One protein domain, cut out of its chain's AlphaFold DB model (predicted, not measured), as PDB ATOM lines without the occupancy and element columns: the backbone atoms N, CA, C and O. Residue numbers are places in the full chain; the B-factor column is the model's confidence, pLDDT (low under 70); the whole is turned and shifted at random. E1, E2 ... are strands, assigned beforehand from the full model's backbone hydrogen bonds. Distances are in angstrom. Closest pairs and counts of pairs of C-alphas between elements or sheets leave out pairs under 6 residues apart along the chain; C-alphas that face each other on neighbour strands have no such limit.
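This is residues 2 to 105 of the 389 residues of an uncharacterized protein of Candidatus Thiomargarita nelsonii (UniProt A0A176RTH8). Little of this domain is regular structure: long loops gather about a long hairpin, E4 and E5, with short E2 beside E4 and the small pair E1 and E3 near one end. The 104 printed residues are all strand in class, with five named strands, E1 to E5, holding 26 residues, and no named helix. Sheets E2 - E4 - E5 and E1 - E3 are antiparallel. The whole is compact, radius of gyration of the C-alphas 13.8 A, spanning 44 by 31 by 21 A.

E1, residues 5 to 7, begins at C-alpha 5 (-27.356, -19.705, -35.983). E2 is residues 27 to 29, E3 69 to 71. E4, residues 75 to 82, is 22.4 A long; E5, residues 92 to 100, 23.3 A, ends at C-alpha 100 (-32.957, -16.954, -39.570).

Within hydrogen-bond range are N 7 and O 69 of E1 and E3, 2.8 A; N 28 and O 78 of E2 and E4, 2.9 A; N 77 and O 98 of hairpin E4 and E5, 2.8 A. The closest C-alphas of E1 and E5, Val 5 and Val 100, are 7.2 A apart.

Links E1 to E2, 19 residues, and E2 to E3, 39, are long. The printed part has no cut; no printed residue is under 70 in pLDDT.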
ATOM      1  N   VAL A   2     -28.369 -14.634 -41.491       93.12
ATOM      2  CA  VAL A   2     -28.111 -15.858 -42.268       93.12
ATOM      3  C   VAL A   2     -27.750 -16.987 -41.306       93.12
ATOM      4  O   VAL A   2     -26.969 -16.770 -40.380       93.12
ATOM      5  N   GLY A   3     -28.378 -18.148 -41.475       89.62
ATOM      6  CA  GLY A   3     -28.207 -19.313 -40.617       89.62
ATOM      7  C   GLY A   3     -27.505 -20.500 -41.278       89.62
ATOM      8  O   GLY A   3     -27.138 -20.426 -42.449       89.62
ATOM      9  N   PRO A   4     -27.351 -21.616 -40.540       90.88
ATOM     10  CA  PRO A   4     -27.837 -21.824 -39.169       90.88
ATOM     11  C   PRO A   4     -27.148 -20.908 -38.143       90.88
ATOM     12  O   PRO A   4     -26.016 -20.473 -38.343       90.88
ATOM     13  N   VAL A   5     -27.852 -20.585 -37.055       94.50
ATOM     14  CA  VAL A   5     -27.356 -19.705 -35.983       94.50
ATOM     15  C   VAL A   5     -27.322 -20.470 -34.672       94.50
ATOM     16  O   VAL A   5     -28.281 -21.151 -34.322       94.50
ATOM     17  N   LYS A   6     -26.249 -20.275 -33.909       96.19
ATOM     18  CA  LYS A   6     -26.087 -20.830 -32.571       96.19
ATOM     19  C   LYS A   6     -26.245 -19.741 -31.516       96.19
ATOM     20  O   LYS A   6     -25.414 -18.838 -31.425       96.19
ATOM     21  N   ILE A   7     -27.304 -19.820 -30.716       96.94
ATOM     22  CA  ILE A   7     -27.562 -18.888 -29.617       96.94
ATOM     23  C   ILE A   7     -26.978 -19.474 -28.333       96.94
ATOM     24  O   ILE A   7     -27.413 -20.519 -27.858       96.94
ATOM     25  N   VAL A   8     -25.975 -18.799 -27.772       96.88
ATOM     26  CA  VAL A   8     -25.292 -19.219 -26.532       96.88
ATOM     27  C   VAL A   8     -25.777 -18.463 -25.294       96.88
ATOM     28  O   VAL A   8     -25.432 -18.833 -24.175       96.88
ATOM     29  N   SER A   9     -26.556 -17.400 -25.480       96.12
ATOM     30  CA  SER A   9     -27.182 -16.636 -24.405       96.12
ATOM     31  C   SER A   9     -28.392 -15.860 -24.922       96.12
ATOM     32  O   SER A   9     -28.443 -15.443 -26.080       96.12
ATOM     33  N   ILE A  10     -29.371 -15.666 -24.041       96.69
ATOM     34  CA  ILE A  10     -30.533 -14.797 -24.235       96.69
ATOM     35  C   ILE A  10     -30.647 -13.964 -22.961       96.69
ATOM     36  O   ILE A  10     -30.536 -14.513 -21.866       96.69
ATOM     37  N   THR A  11     -30.845 -12.654 -23.100       95.88
ATOM     38  CA  THR A  11     -30.975 -11.742 -21.958       95.88
ATOM     39  C   THR A  11     -32.342 -11.058 -21.993       95.88
ATOM     40  O   THR A  11     -32.640 -10.398 -22.991       95.88
ATOM     41  N   PRO A  12     -33.143 -11.146 -20.915       96.56
ATOM     42  CA  PRO A  12     -32.933 -11.974 -19.722       96.56
ATOM     43  C   PRO A  12     -33.055 -13.479 -20.022       96.56
ATOM     44  O   PRO A  12     -33.740 -13.881 -20.960       96.56
ATOM     45  N   THR A  13     -32.391 -14.311 -19.218       96.88
ATOM     46  CA  THR A  13     -32.415 -15.772 -19.381       96.88
ATOM     47  C   THR A  13     -33.792 -16.341 -19.035       96.88
ATOM     48  O   THR A  13     -34.450 -15.862 -18.104       96.88
ATOM     49  N   SER A  14     -34.203 -17.405 -19.732       98.00
ATOM     50  CA  SER A  14     -35.359 -18.203 -19.325       98.00
ATOM     51  C   SER A  14     -34.973 -19.196 -18.232       98.00
ATOM     52  O   SER A  14     -34.152 -20.089 -18.452       98.00
ATOM     53  N   ILE A  15     -35.562 -19.012 -17.052       96.00
ATOM     54  CA  ILE A  15     -35.266 -19.751 -15.820       96.00
ATOM     55  C   ILE A  15     -36.545 -19.955 -15.002       96.00
ATOM     56  O   ILE A  15     -37.574 -19.332 -15.273       96.00
ATOM     57  N   GLN A  16     -36.465 -20.810 -13.982       97.31
ATOM     58  CA  GLN A  16     -37.486 -20.913 -12.942       97.31
ATOM     59  C   GLN A  16     -37.232 -19.889 -11.830       97.31
ATOM     60  O   GLN A  16     -36.090 -19.697 -11.411       97.31
ATOM     61  N   VAL A  17     -38.295 -19.245 -11.348       95.38
ATOM     62  CA  VAL A  17     -38.253 -18.248 -10.273       95.38
ATOM     63  C   VAL A  17     -39.335 -18.502  -9.223       95.38
ATOM     64  O   VAL A  17     -40.416 -19.014  -9.525       95.38
ATOM     65  N   GLY A  18     -39.052 -18.073  -7.991       91.81
ATOM     66  CA  GLY A  18     -40.000 -18.103  -6.878       91.81
ATOM     67  C   GLY A  18     -40.309 -19.508  -6.334       91.81
ATOM     68  O   GLY A  18     -39.810 -20.507  -6.850       91.81
ATOM     69  N   PRO A  19     -41.131 -19.593  -5.273       86.88
ATOM     70  CA  PRO A  19     -41.473 -20.860  -4.619       86.88
ATOM     71  C   PRO A  19     -42.322 -21.793  -5.499       86.88
ATOM     72  O   PRO A  19     -42.264 -23.007  -5.325       86.88
ATOM     73  N   ASP A  20     -43.057 -21.244  -6.471       88.75
ATOM     74  CA  ASP A  20     -43.947 -22.003  -7.361       88.75
ATOM     75  C   ASP A  20     -43.236 -22.542  -8.620       88.75
ATOM     76  O   ASP A  20     -43.883 -23.083  -9.515       88.75
ATOM     77  N   ASN A  21     -41.907 -22.387  -8.717       94.44
ATOM     78  CA  ASN A  21     -41.097 -22.773  -9.881       94.44
ATOM     79  C   ASN A  21     -41.634 -22.215 -11.214       94.44
ATOM     80  O   ASN A  21     -41.600 -22.887 -12.253       94.44
ATOM     81  N   ARG A  22     -42.126 -20.968 -11.198       96.62
ATOM     82  CA  ARG A  22     -42.637 -20.291 -12.395       96.62
ATOM     83  C   ARG A  22     -41.516 -20.151 -13.415       96.62
ATOM     84  O   ARG A  22     -40.471 -19.592 -13.103       96.62
ATOM     85  N   THR A  23     -41.739 -20.611 -14.639       98.06
ATOM     86  CA  THR A  23     -40.794 -20.421 -15.745       98.06
ATOM     87  C   THR A  23     -41.101 -19.114 -16.464       98.06
ATOM     88  O   THR A  23     -42.241 -18.907 -16.873       98.06
ATOM     89  N   ILE A  24     -40.099 -18.247 -16.617       98.25
ATOM     90  CA  ILE A  24     -40.238 -16.898 -17.196       98.25
ATOM     91  C   ILE A  24     -39.327 -16.693 -18.412       98.25
ATOM     92  O   ILE A  24     -38.432 -17.505 -18.662       98.25
ATOM     93  N   ASN A  25     -39.523 -15.584 -19.134       98.38
ATOM     94  CA  ASN A  25     -38.676 -15.111 -20.241       98.38
ATOM     95  C   ASN A  25     -38.452 -16.152 -21.349       98.38
ATOM     96  O   ASN A  25     -37.361 -16.270 -21.907       98.38
ATOM     97  N   GLY A  26     -39.463 -16.973 -21.615       98.56
ATOM     98  CA  GLY A  26     -39.384 -18.025 -22.611       98.56
ATOM     99  C   GLY A  26     -39.367 -17.490 -24.041       98.56
ATOM    100  O   GLY A  26     -39.736 -16.342 -24.322       98.56
ATOM    101  N   ALA A  27     -38.958 -18.360 -24.959       98.50
ATOM    102  CA  ALA A  27     -38.977 -18.093 -26.390       98.50
ATOM    103  C   ALA A  27     -39.552 -19.286 -27.147       98.50
ATOM    104  O   ALA A  27     -39.341 -20.432 -26.761       98.50
ATOM    105  N   MET A  28     -40.235 -19.009 -28.253       98.44
ATOM    106  CA  MET A  28     -40.851 -20.018 -29.110       98.44
ATOM    107  C   MET A  28     -40.282 -19.942 -30.523       98.44
ATOM    108  O   MET A  28     -40.124 -18.856 -31.084       98.44
ATOM    109  N   LEU A  29     -40.018 -21.108 -31.111       97.62
ATOM    110  CA  LEU A  29     -39.666 -21.232 -32.521       97.62
ATOM    111  C   LEU A  29     -40.944 -21.331 -33.360       97.62
ATOM    112  O   LEU A  29     -41.766 -22.206 -33.102       97.62
ATOM    113  N   ASN A  30     -41.088 -20.462 -34.364       97.50
ATOM    114  CA  ASN A  30     -42.220 -20.426 -35.297       97.50
ATOM    115  C   ASN A  30     -43.595 -20.575 -34.599       97.50
ATOM    116  O   ASN A  30     -44.291 -21.567 -34.844       97.50
ATOM    117  N   PRO A  31     -44.000 -19.641 -33.708       97.69
ATOM    118  CA  PRO A  31     -45.296 -19.718 -33.031       97.69
ATOM    119  C   PRO A  31     -46.445 -19.919 -34.017       97.69
ATOM    120  O   PRO A  31     -46.425 -19.366 -35.114       97.69
ATOM    121  N   SER A  32     -47.458 -20.698 -33.648       97.31
ATOM    122  CA  SER A  32     -48.505 -21.107 -34.586       97.31
ATOM    123  C   SER A  32     -49.884 -21.105 -33.929       97.31
ATOM    124  O   SER A  32     -50.022 -21.692 -32.850       97.31
ATOM    125  N   PRO A  33     -50.919 -20.546 -34.585       97.38
ATOM    126  CA  PRO A  33     -52.298 -20.626 -34.102       97.38
ATOM    127  C   PRO A  33     -52.829 -22.062 -34.023       97.38
ATOM    128  O   PRO A  33     -53.727 -22.346 -33.233       97.38
ATOM    129  N   LYS A  34     -52.219 -23.019 -34.740       96.56
ATOM    130  CA  LYS A  34     -52.550 -24.453 -34.639       96.56
ATOM    131  C   LYS A  34     -52.295 -25.040 -33.249       96.56
ATOM    132  O   LYS A  34     -52.747 -26.146 -32.961       96.56
ATOM    133  N   LYS A  35     -51.554 -24.334 -32.387       94.75
ATOM    134  CA  LYS A  35     -51.342 -24.707 -30.981       94.75
ATOM    135  C   LYS A  35     -52.450 -24.197 -30.051       94.75
ATOM    136  O   LYS A  35     -52.379 -24.429 -28.847       94.75
ATOM    137  N   GLY A  36     -53.488 -23.548 -30.583       95.00
ATOM    138  CA  GLY A  36     -54.576 -22.990 -29.788       95.00
ATOM    139  C   GLY A  36     -54.046 -21.941 -28.815       95.00
ATOM    140  O   GLY A  36     -53.389 -20.991 -29.225       95.00
ATOM    141  N   SER A  37     -54.310 -22.118 -27.520       95.31
ATOM    142  CA  SER A  37     -53.770 -21.245 -26.467       95.31
ATOM    143  C   SER A  37     -52.449 -21.740 -25.865       95.31
ATOM    144  O   SER A  37     -51.944 -21.106 -24.942       95.31
ATOM    145  N   THR A  38     -51.894 -22.867 -26.324       97.12
ATOM    146  CA  THR A  38     -50.657 -23.418 -25.756       97.12
ATOM    147  C   THR A  38     -49.437 -22.601 -26.179       97.12
ATOM    148  O   THR A  38     -49.227 -22.363 -27.368       97.12
ATOM    149  N   GLN A  39     -48.607 -22.206 -25.211       97.94
ATOM    150  CA  GLN A  39     -47.456 -21.323 -25.425       97.94
ATOM    151  C   GLN A  39     -46.240 -21.699 -24.558       97.94
ATOM    152  O   GLN A  39     -46.345 -22.522 -23.650       97.94
ATOM    153  N   GLY A  40     -45.077 -21.115 -24.868       98.19
ATOM    154  CA  GLY A  40     -43.779 -21.389 -24.234       98.19
ATOM    155  C   GLY A  40     -43.065 -20.155 -23.663       98.19
ATOM    156  O   GLY A  40     -41.871 -20.224 -23.398       98.19
ATOM    157  N   TYR A  41     -43.756 -19.028 -23.490       98.38
ATOM    158  CA  TYR A  41     -43.210 -17.760 -22.992       98.38
ATOM    159  C   TYR A  41     -43.161 -17.684 -21.462       98.38
ATOM    160  O   TYR A  41     -42.131 -17.326 -20.897       98.38
ATOM    161  N   ASP A  42     -44.254 -18.024 -20.777       98.38
ATOM    162  CA  ASP A  42     -44.327 -17.950 -19.313       98.38
ATOM    163  C   ASP A  42     -45.301 -18.984 -18.740       98.38
ATOM    164  O   ASP A  42     -46.420 -19.131 -19.228       98.38
ATOM    165  N   SER A  43     -44.915 -19.706 -17.689       98.06
ATOM    166  CA  SER A  43     -45.778 -20.745 -17.115       98.06
ATOM    167  C   SER A  43     -46.987 -20.203 -16.342       98.06
ATOM    168  O   SER A  43     -47.882 -20.975 -16.004       98.06
ATOM    169  N   ALA A  44     -47.032 -18.897 -16.067       97.12
ATOM    170  CA  ALA A  44     -48.133 -18.216 -15.394       97.12
ATOM    171  C   ALA A  44     -49.034 -17.403 -16.342       97.12
ATOM    172  O   ALA A  44     -49.979 -16.779 -15.860       97.12
ATOM    173  N   THR A  45     -48.789 -17.422 -17.666       96.75
ATOM    174  CA  THR A  45     -49.445 -16.544 -18.659       96.75
ATOM    175  C   THR A  45     -50.932 -16.348 -18.451       96.75
ATOM    176  O   THR A  45     -51.376 -15.212 -18.445       96.75
ATOM    177  N   PHE A  46     -51.718 -17.406 -18.276       96.56
ATOM    178  CA  PHE A  46     -53.177 -17.277 -18.248       96.56
ATOM    179  C   PHE A  46     -53.769 -17.146 -16.838       96.56
ATOM    180  O   PHE A  46     -54.994 -17.166 -16.686       96.56
ATOM    181  N   GLY A  47     -52.936 -17.011 -15.799       94.56
ATOM    182  CA  GLY A  47     -53.380 -16.935 -14.406       94.56
ATOM    183  C   GLY A  47     -54.377 -18.048 -14.069       94.56
ATOM    184  O   GLY A  47     -54.108 -19.227 -14.295       94.56
ATOM    185  N   ARG A  48     -55.579 -17.675 -13.606       94.31
ATOM    186  CA  ARG A  48     -56.657 -18.629 -13.272       94.31
ATOM    187  C   ARG A  48     -57.212 -19.436 -14.451       94.31
ATOM    188  O   ARG A  48     -57.928 -20.402 -14.229       94.31
ATOM    189  N   TYR A  49     -56.950 -19.006 -15.683       93.25
ATOM    190  CA  TYR A  49     -57.373 -19.706 -16.899       93.25
ATOM    191  C   TYR A  49     -56.293 -20.657 -17.425       93.25
ATOM    192  O   TYR A  49     -56.523 -21.308 -18.439       93.25
ATOM    193  N   GLY A  50     -55.148 -20.691 -16.732       84.88
ATOM    194  CA  GLY A  50     -53.924 -21.423 -17.021       84.88
ATOM    195  C   GLY A  50     -53.948 -22.933 -16.790       84.88
ATOM    196  O   GLY A  50     -54.970 -23.503 -16.414       84.88
ATOM    197  N   PRO A  51     -52.782 -23.584 -16.983       86.25
ATOM    198  CA  PRO A  51     -51.500 -22.950 -17.320       86.25
ATOM    199  C   PRO A  51     -51.274 -22.744 -18.829       86.25
ATOM    200  O   PRO A  51     -50.508 -21.851 -19.179       86.25
ATOM    201  N   GLN A  52     -51.889 -23.574 -19.696       95.44
ATOM    202  CA  GLN A  52     -51.633 -23.727 -21.154       95.44
ATOM    203  C   GLN A  52     -50.178 -23.414 -21.556       95.44
ATOM    204  O   GLN A  52     -49.894 -22.823 -22.596       95.44
ATOM    205  N   TYR A  53     -49.249 -23.834 -20.703       97.62
ATOM    206  CA  TYR A  53     -47.820 -23.714 -20.890       97.62
ATOM    207  C   TYR A  53     -47.286 -25.090 -21.249       97.62
ATOM    208  O   TYR A  53     -47.574 -26.064 -20.549       97.62
ATOM    209  N   ASP A  54     -46.516 -25.170 -22.328       97.88
ATOM    210  CA  ASP A  54     -45.795 -26.381 -22.698       97.88
ATOM    211  C   ASP A  54     -44.287 -26.094 -22.656       97.88
ATOM    212  O   ASP A  54     -43.791 -25.331 -23.492       97.88
ATOM    213  N   PRO A  55     -43.526 -26.704 -21.724       97.44
ATOM    214  CA  PRO A  55     -42.082 -26.506 -21.651       97.44
ATOM    215  C   PRO A  55     -41.357 -26.931 -22.936       97.44
ATOM    216  O   PRO A  55     -40.283 -26.409 -23.210       97.44
ATOM    217  N   LYS A  56     -41.935 -27.816 -23.765       97.31
ATOM    218  CA  LYS A  56     -41.356 -28.191 -25.068       97.31
ATOM    219  C   LYS A  56     -41.416 -27.062 -26.095       97.31
ATOM    220  O   LYS A  56     -40.671 -27.098 -27.071       97.31
ATOM    221  N   LEU A  57     -42.303 -26.085 -25.905       97.88
ATOM    222  CA  LEU A  57     -42.369 -24.895 -26.749       97.88
ATOM    223  C   LEU A  57     -41.374 -23.817 -26.303       97.88
ATOM    224  O   LEU A  57     -41.036 -22.961 -27.116       97.88
ATOM    225  N   ASN A  58     -40.893 -23.861 -25.053       98.38
ATOM    226  CA  ASN A  58     -39.880 -22.937 -24.551       98.38
ATOM    227  C   ASN A  58     -38.471 -23.383 -24.961       98.38
ATOM    228  O   ASN A  58     -37.781 -24.091 -24.227       98.38
ATOM    229  N   VAL A  59     -38.012 -22.918 -26.119       97.94
ATOM    230  CA  VAL A  59     -36.673 -23.244 -26.630       97.94
ATOM    231  C   VAL A  59     -35.553 -22.422 -25.977       97.94
ATOM    232  O   VAL A  59     -34.383 -22.676 -26.240       97.94
ATOM    233  N   ALA A  60     -35.887 -21.440 -25.128       97.75
ATOM    234  CA  ALA A  60     -34.914 -20.583 -24.443       97.75
ATOM    235  C   ALA A  60     -34.487 -21.091 -23.056       97.75
ATOM    236  O   ALA A  60     -33.563 -20.525 -22.463       97.75
ATOM    237  N   PHE A  61     -35.149 -22.120 -22.517       97.06
ATOM    238  CA  PHE A  61     -34.889 -22.587 -21.156       97.06
ATOM    239  C   PHE A  61     -33.443 -23.073 -20.991       97.06
ATOM    240  O   PHE A  61     -33.003 -23.977 -21.700       97.06
ATOM    241  N   ASN A  62     -32.707 -22.482 -20.044       92.12
ATOM    242  CA  ASN A  62     -31.307 -22.815 -19.736       92.12
ATOM    243  C   ASN A  62     -30.321 -22.755 -20.926       92.12
ATOM    244  O   ASN A  62     -29.270 -23.405 -20.895       92.12
ATOM    245  N   VAL A  63     -30.615 -21.948 -21.953       96.75
ATOM    246  CA  VAL A  63     -29.659 -21.678 -23.038       96.75
ATOM    247  C   VAL A  63     -28.368 -21.086 -22.468       96.75
ATOM    248  O   VAL A  63     -28.386 -20.097 -21.735       96.75
ATOM    249  N   SER A  64     -27.237 -21.707 -22.803       95.81
ATOM    250  CA  SER A  64     -25.899 -21.323 -22.334       95.81
ATOM    251  C   SER A  64     -24.819 -21.728 -23.343       95.81
ATOM    252  O   SER A  64     -25.093 -22.429 -24.314       95.81
ATOM    253  N   VAL A  65     -23.557 -21.362 -23.094       95.94
ATOM    254  CA  VAL A  65     -22.414 -21.824 -23.911       95.94
ATOM    255  C   VAL A  65     -22.312 -23.357 -23.936       95.94
ATOM    256  O   VAL A  65     -21.975 -23.930 -24.970       95.94
ATOM    257  N   GLY A  66     -22.619 -24.022 -22.814       95.94
ATOM    258  CA  GLY A  66     -22.587 -25.485 -22.694       95.94
ATOM    259  C   GLY A  66     -23.840 -26.191 -23.225       95.94
ATOM    260  O   GLY A  66     -23.764 -27.361 -23.584       95.94
ATOM    261  N   SER A  67     -24.970 -25.480 -23.308       94.75
ATOM    262  CA  SER A  67     -26.235 -25.966 -23.877       94.75
ATOM    263  C   SER A  67     -26.833 -24.914 -24.822       94.75
ATOM    264  O   SER A  67     -27.794 -24.225 -24.470       94.75
ATOM    265  N   PRO A  68     -26.221 -24.723 -25.996       96.94
ATOM    266  CA  PRO A  68     -26.616 -23.700 -26.954       96.94
ATOM    267  C   PRO A  68     -27.906 -24.075 -27.690       96.94
ATOM    268  O   PRO A  68     -28.149 -25.249 -27.970       96.94
ATOM    269  N   LEU A  69     -28.707 -23.072 -28.053       97.31
ATOM    270  CA  LEU A  69     -29.876 -23.245 -28.913       97.31
ATOM    271  C   LEU A  69     -29.455 -23.148 -30.382       97.31
ATOM    272  O   LEU A  69     -29.013 -22.097 -30.846       97.31
ATOM    273  N   GLU A  70     -29.628 -24.245 -31.110       96.88
ATOM    274  CA  GLU A  70     -29.413 -24.301 -32.554       96.88
ATOM    275  C   GLU A  70     -30.684 -23.834 -33.280       96.88
ATOM    276  O   GLU A  70     -31.760 -24.415 -33.125       96.88
ATOM    277  N   LEU A  71     -30.562 -22.777 -34.081       96.50
ATOM    278  CA  LEU A  71     -31.641 -22.247 -34.905       96.50
ATOM    279  C   LEU A  71     -31.390 -22.592 -36.378       96.50
ATOM    280  O   LEU A  71     -30.423 -22.090 -36.968       96.50
ATOM    281  N   PRO A  72     -32.248 -23.413 -37.008       94.94
ATOM    282  CA  PRO A  72     -32.115 -23.712 -38.425       94.94
ATOM    283  C   PRO A  72     -32.470 -22.492 -39.282       94.94
ATOM    284  O   PRO A  72     -33.279 -21.644 -38.893       94.94
ATOM    285  N   ALA A  73     -31.906 -22.433 -40.489       95.50
ATOM    286  CA  ALA A  73     -32.425 -21.559 -41.535       95.50
ATOM    287  C   ALA A  73     -33.903 -21.877 -41.814       95.50
ATOM    288  O   ALA A  73     -34.325 -23.030 -41.727       95.50
ATOM    289  N   GLY A  74     -34.691 -20.850 -42.127       95.62
ATOM    290  CA  GLY A  74     -36.137 -20.987 -42.281       95.62
ATOM    291  C   GLY A  74     -36.888 -20.973 -40.946       95.62
ATOM    292  O   GLY A  74     -37.921 -21.626 -40.806       95.62
ATOM    293  N   SER A  75     -36.396 -20.228 -39.952       97.25
ATOM    294  CA  SER A  75     -37.064 -20.118 -38.652       97.25
ATOM    295  C   SER A  75     -37.150 -18.688 -38.121       97.25
ATOM    296  O   SER A  75     -36.337 -17.824 -38.448       97.25
ATOM    297  N   SER A  76     -38.153 -18.437 -37.282       98.12
ATOM    298  CA  SER A  76     -38.284 -17.238 -36.464       98.12
ATOM    299  C   SER A  76     -38.298 -17.634 -34.994       98.12
ATOM    300  O   SER A  76     -39.168 -18.384 -34.553       98.12
ATOM    301  N   LEU A  77     -37.348 -17.112 -34.225       98.31
ATOM    302  CA  LEU A  77     -37.362 -17.175 -32.771       98.31
ATOM    303  C   LEU A  77     -38.101 -15.945 -32.242       98.31
ATOM    304  O   LEU A  77     -37.650 -14.815 -32.443       98.31
ATOM    305  N   VAL A  78     -39.222 -16.163 -31.559       98.62
ATOM    306  CA  VAL A  78     -39.939 -15.116 -30.828       98.62
ATOM    307  C   VAL A  78     -39.544 -15.212 -29.365       98.62
ATOM    308  O   VAL A  78     -39.934 -16.163 -28.692       98.62
ATOM    309  N   SER A  79     -38.759 -14.248 -28.891       98.38
ATOM    310  CA  SER A  79     -38.291 -14.178 -27.504       98.38
ATOM    311  C   SER A  79     -39.072 -13.125 -26.731       98.38
ATOM    312  O   SER A  79     -39.434 -12.090 -27.299       98.38
ATOM    313  N   SER A  80     -39.335 -13.382 -25.452       98.56
ATOM    314  CA  SER A  80     -40.165 -12.523 -24.608       98.56
ATOM    315  C   SER A  80     -39.502 -12.195 -23.275       98.56
ATOM    316  O   SER A  80     -38.672 -12.948 -22.769       98.56
ATOM    317  N   ILE A  81     -39.902 -11.065 -22.698       98.62
ATOM    318  CA  ILE A  81     -39.635 -10.716 -21.304       98.62
ATOM    319  C   ILE A  81     -40.955 -10.789 -20.551       98.62
ATOM    320  O   ILE A  81     -41.939 -10.174 -20.970       98.62
ATOM    321  N   SER A  82     -40.971 -11.509 -19.438       98.44
ATOM    322  CA  SER A  82     -42.125 -11.610 -18.548       98.44
ATOM    323  C   SER A  82     -42.261 -10.374 -17.654       98.44
ATOM    324  O   SER A  82     -41.271  -9.736 -17.305       98.44
ATOM    325  N   LEU A  83     -43.487 -10.048 -17.246       97.38
ATOM    326  CA  LEU A  83     -43.727  -9.178 -16.090       97.38
ATOM    327  C   LEU A  83     -43.473  -9.941 -14.784       97.38
ATOM    328  O   LEU A  83     -43.698 -11.153 -14.712       97.38
ATOM    329  N   ASP A  84     -43.045  -9.221 -13.748       94.94
ATOM    330  CA  ASP A  84     -42.659  -9.815 -12.463       94.94
ATOM    331  C   ASP A  84     -43.844 -10.486 -11.754       94.94
ATOM    332  O   ASP A  84     -43.721 -11.604 -11.257       94.94
ATOM    333  N   GLU A  85     -45.021  -9.854 -11.765       94.50
ATOM    334  CA  GLU A  85     -46.236 -10.401 -11.157       94.50
ATOM    335  C   GLU A  85     -46.820 -11.550 -12.000       94.50
ATOM    336  O   GLU A  85     -47.023 -11.421 -13.209       94.50
ATOM    337  N   ALA A  86     -47.073 -12.695 -11.360       95.31
ATOM    338  CA  ALA A  86     -47.605 -13.893 -12.005       95.31
ATOM    339  C   ALA A  86     -49.124 -13.804 -12.225       95.31
ATOM    340  O   ALA A  86     -49.857 -13.280 -11.393       95.31
ATOM    341  N   GLY A  87     -49.612 -14.371 -13.328       93.56
ATOM    342  CA  GLY A  87     -51.028 -14.375 -13.690       93.56
ATOM    343  C   GLY A  87     -51.574 -13.021 -14.149       93.56
ATOM    344  O   GLY A  87     -52.797 -12.874 -14.256       93.56
ATOM    345  N   HIS A  88     -50.702 -12.042 -14.414       91.88
ATOM    346  CA  HIS A  88     -51.103 -10.710 -14.853       91.88
ATOM    347  C   HIS A  88     -51.626 -10.733 -16.299       91.88
ATOM    348  O   HIS A  88     -51.298 -11.615 -17.094       91.88
ATOM    349  N   ARG A  89     -52.461  -9.749 -16.653       94.19
ATOM    350  CA  ARG A  89     -53.011  -9.574 -18.001       94.19
ATOM    351  C   ARG A  89     -52.629  -8.194 -18.550       94.19
ATOM    352  O   ARG A  89     -53.229  -7.216 -18.105       94.19
ATOM    353  N   PRO A  90     -51.692  -8.100 -19.506       96.06
ATOM    354  CA  PRO A  90     -50.907  -9.194 -20.095       96.06
ATOM    355  C   PRO A  90     -49.856  -9.762 -19.130       96.06
ATOM    356  O   PRO A  90     -49.540  -9.116 -18.136       96.06
ATOM    357  N   GLN A  91     -49.296 -10.940 -19.423       97.38
ATOM    358  CA  GLN A  91     -48.187 -11.518 -18.645       97.38
ATOM    359  C   GLN A  91     -46.813 -11.090 -19.177       97.38
ATOM    360  O   GLN A  91     -45.817 -11.147 -18.454       97.38
ATOM    361  N   LEU A  92     -46.743 -10.685 -20.444       98.12
ATOM    362  CA  LEU A  92     -45.495 -10.345 -21.118       98.12
ATOM    363  C   LEU A  92     -45.286  -8.828 -21.116       98.12
ATOM    364  O   LEU A  92     -46.219  -8.057 -21.338       98.12
ATOM    365  N   LYS A  93     -44.048  -8.396 -20.893       98.31
ATOM    366  CA  LYS A  93     -43.631  -6.993 -20.947       98.31
ATOM    367  C   LYS A  93     -43.306  -6.576 -22.379       98.31
ATOM    368  O   LYS A  93     -43.886  -5.631 -22.897       98.31
ATOM    369  N   THR A  94     -42.405  -7.300 -23.038       98.50
ATOM    370  CA  THR A  94     -42.019  -7.042 -24.433       98.50
ATOM    371  C   THR A  94     -41.653  -8.341 -25.148       98.50
ATOM    372  O   THR A  94     -41.368  -9.350 -24.500       98.50
ATOM    373  N   ALA A  95     -41.666  -8.321 -26.479       98.50
ATOM    374  CA  ALA A  95     -41.177  -9.412 -27.311       98.50
ATOM    375  C   ALA A  95     -40.410  -8.895 -28.534       98.50
ATOM    376  O   ALA A  95     -40.678  -7.802 -29.039       98.50
ATOM    377  N   ALA A  96     -39.494  -9.720 -29.034       98.25
ATOM    378  CA  ALA A  96     -38.713  -9.468 -30.238       98.25
ATOM    379  C   ALA A  96     -38.664 -10.716 -31.127       98.25
ATOM    380  O   ALA A  96     -38.809 -11.845 -30.651       98.25
ATOM    381  N   ILE A  97     -38.441 -10.506 -32.426       98.50
ATOM    382  CA  ILE A  97     -38.372 -11.577 -33.423       98.50
ATOM    383  C   ILE A  97     -36.978 -11.595 -34.041       98.50
ATOM    384  O   ILE A  97     -36.557 -10.621 -34.664       98.50
ATOM    385  N   LEU A  98     -36.302 -12.736 -33.946       97.69
ATOM    386  CA  LEU A  98     -35.109 -13.036 -34.727       97.69
ATOM    387  C   LEU A  98     -35.485 -13.996 -35.854       97.69
ATOM    388  O   LEU A  98     -35.887 -15.123 -35.590       97.69
ATOM    389  N   THR A  99     -35.336 -13.570 -37.107       97.94
ATOM    390  CA  THR A  99     -35.529 -14.455 -38.270       97.94
ATOM    391  C   THR A  99     -34.196 -14.931 -38.825       97.94
ATOM    392  O   THR A  99     -33.273 -14.133 -39.035       97.94
ATOM    393  N   VAL A 100     -34.116 -16.235 -39.058       97.62
ATOM    394  CA  VAL A 100     -32.957 -16.954 -39.570       97.62
ATOM    395  C   VAL A 100     -33.277 -17.435 -40.983       97.62
ATOM    396  O   VAL A 100     -34.182 -18.244 -41.183       97.62
ATOM    397  N   LEU A 101     -32.546 -16.916 -41.965       97.50
ATOM    398  CA  LEU A 101     -32.716 -17.190 -43.394       97.50
ATOM    399  C   LEU A 101     -31.553 -18.043 -43.908       97.50
ATOM    400  O   LEU A 101     -30.502 -18.096 -43.274       97.50
ATOM    401  N   SER A 102     -31.728 -18.715 -45.042       95.25
ATOM    402  CA  SER A 102     -30.658 -19.490 -45.690       95.25
ATOM    403  C   SER A 102     -29.608 -18.613 -46.372       95.25
ATOM    404  O   SER A 102     -28.475 -19.046 -46.551       95.25
ATOM    405  N   GLU A 103     -29.976 -17.388 -46.733       95.56
ATOM    406  CA  GLU A 103     -29.120 -16.413 -47.405       95.56
ATOM    407  C   GLU A 103     -29.469 -14.990 -46.959       95.56
ATOM    408  O   GLU A 103     -30.474 -14.759 -46.275       95.56
ATOM    409  N   GLU A 104     -28.602 -14.037 -47.288       96.44
ATOM    410  CA  GLU A 104     -28.833 -12.630 -46.980       96.44
ATOM    411  C   GLU A 104     -29.969 -12.087 -47.862       96.44
ATOM    412  O   GLU A 104     -29.895 -12.212 -49.085       96.44
ATOM    413  N   PRO A 105     -31.033 -11.501 -47.279       96.88
ATOM    414  CA  PRO A 105     -32.128 -10.968 -48.071       96.88
ATOM    415  C   PRO A 105     -31.696  -9.665 -48.762       96.88
ATOM    416  O   PRO A 105     -30.888  -8.918 -48.201       96.88
TER     417      PRO A 105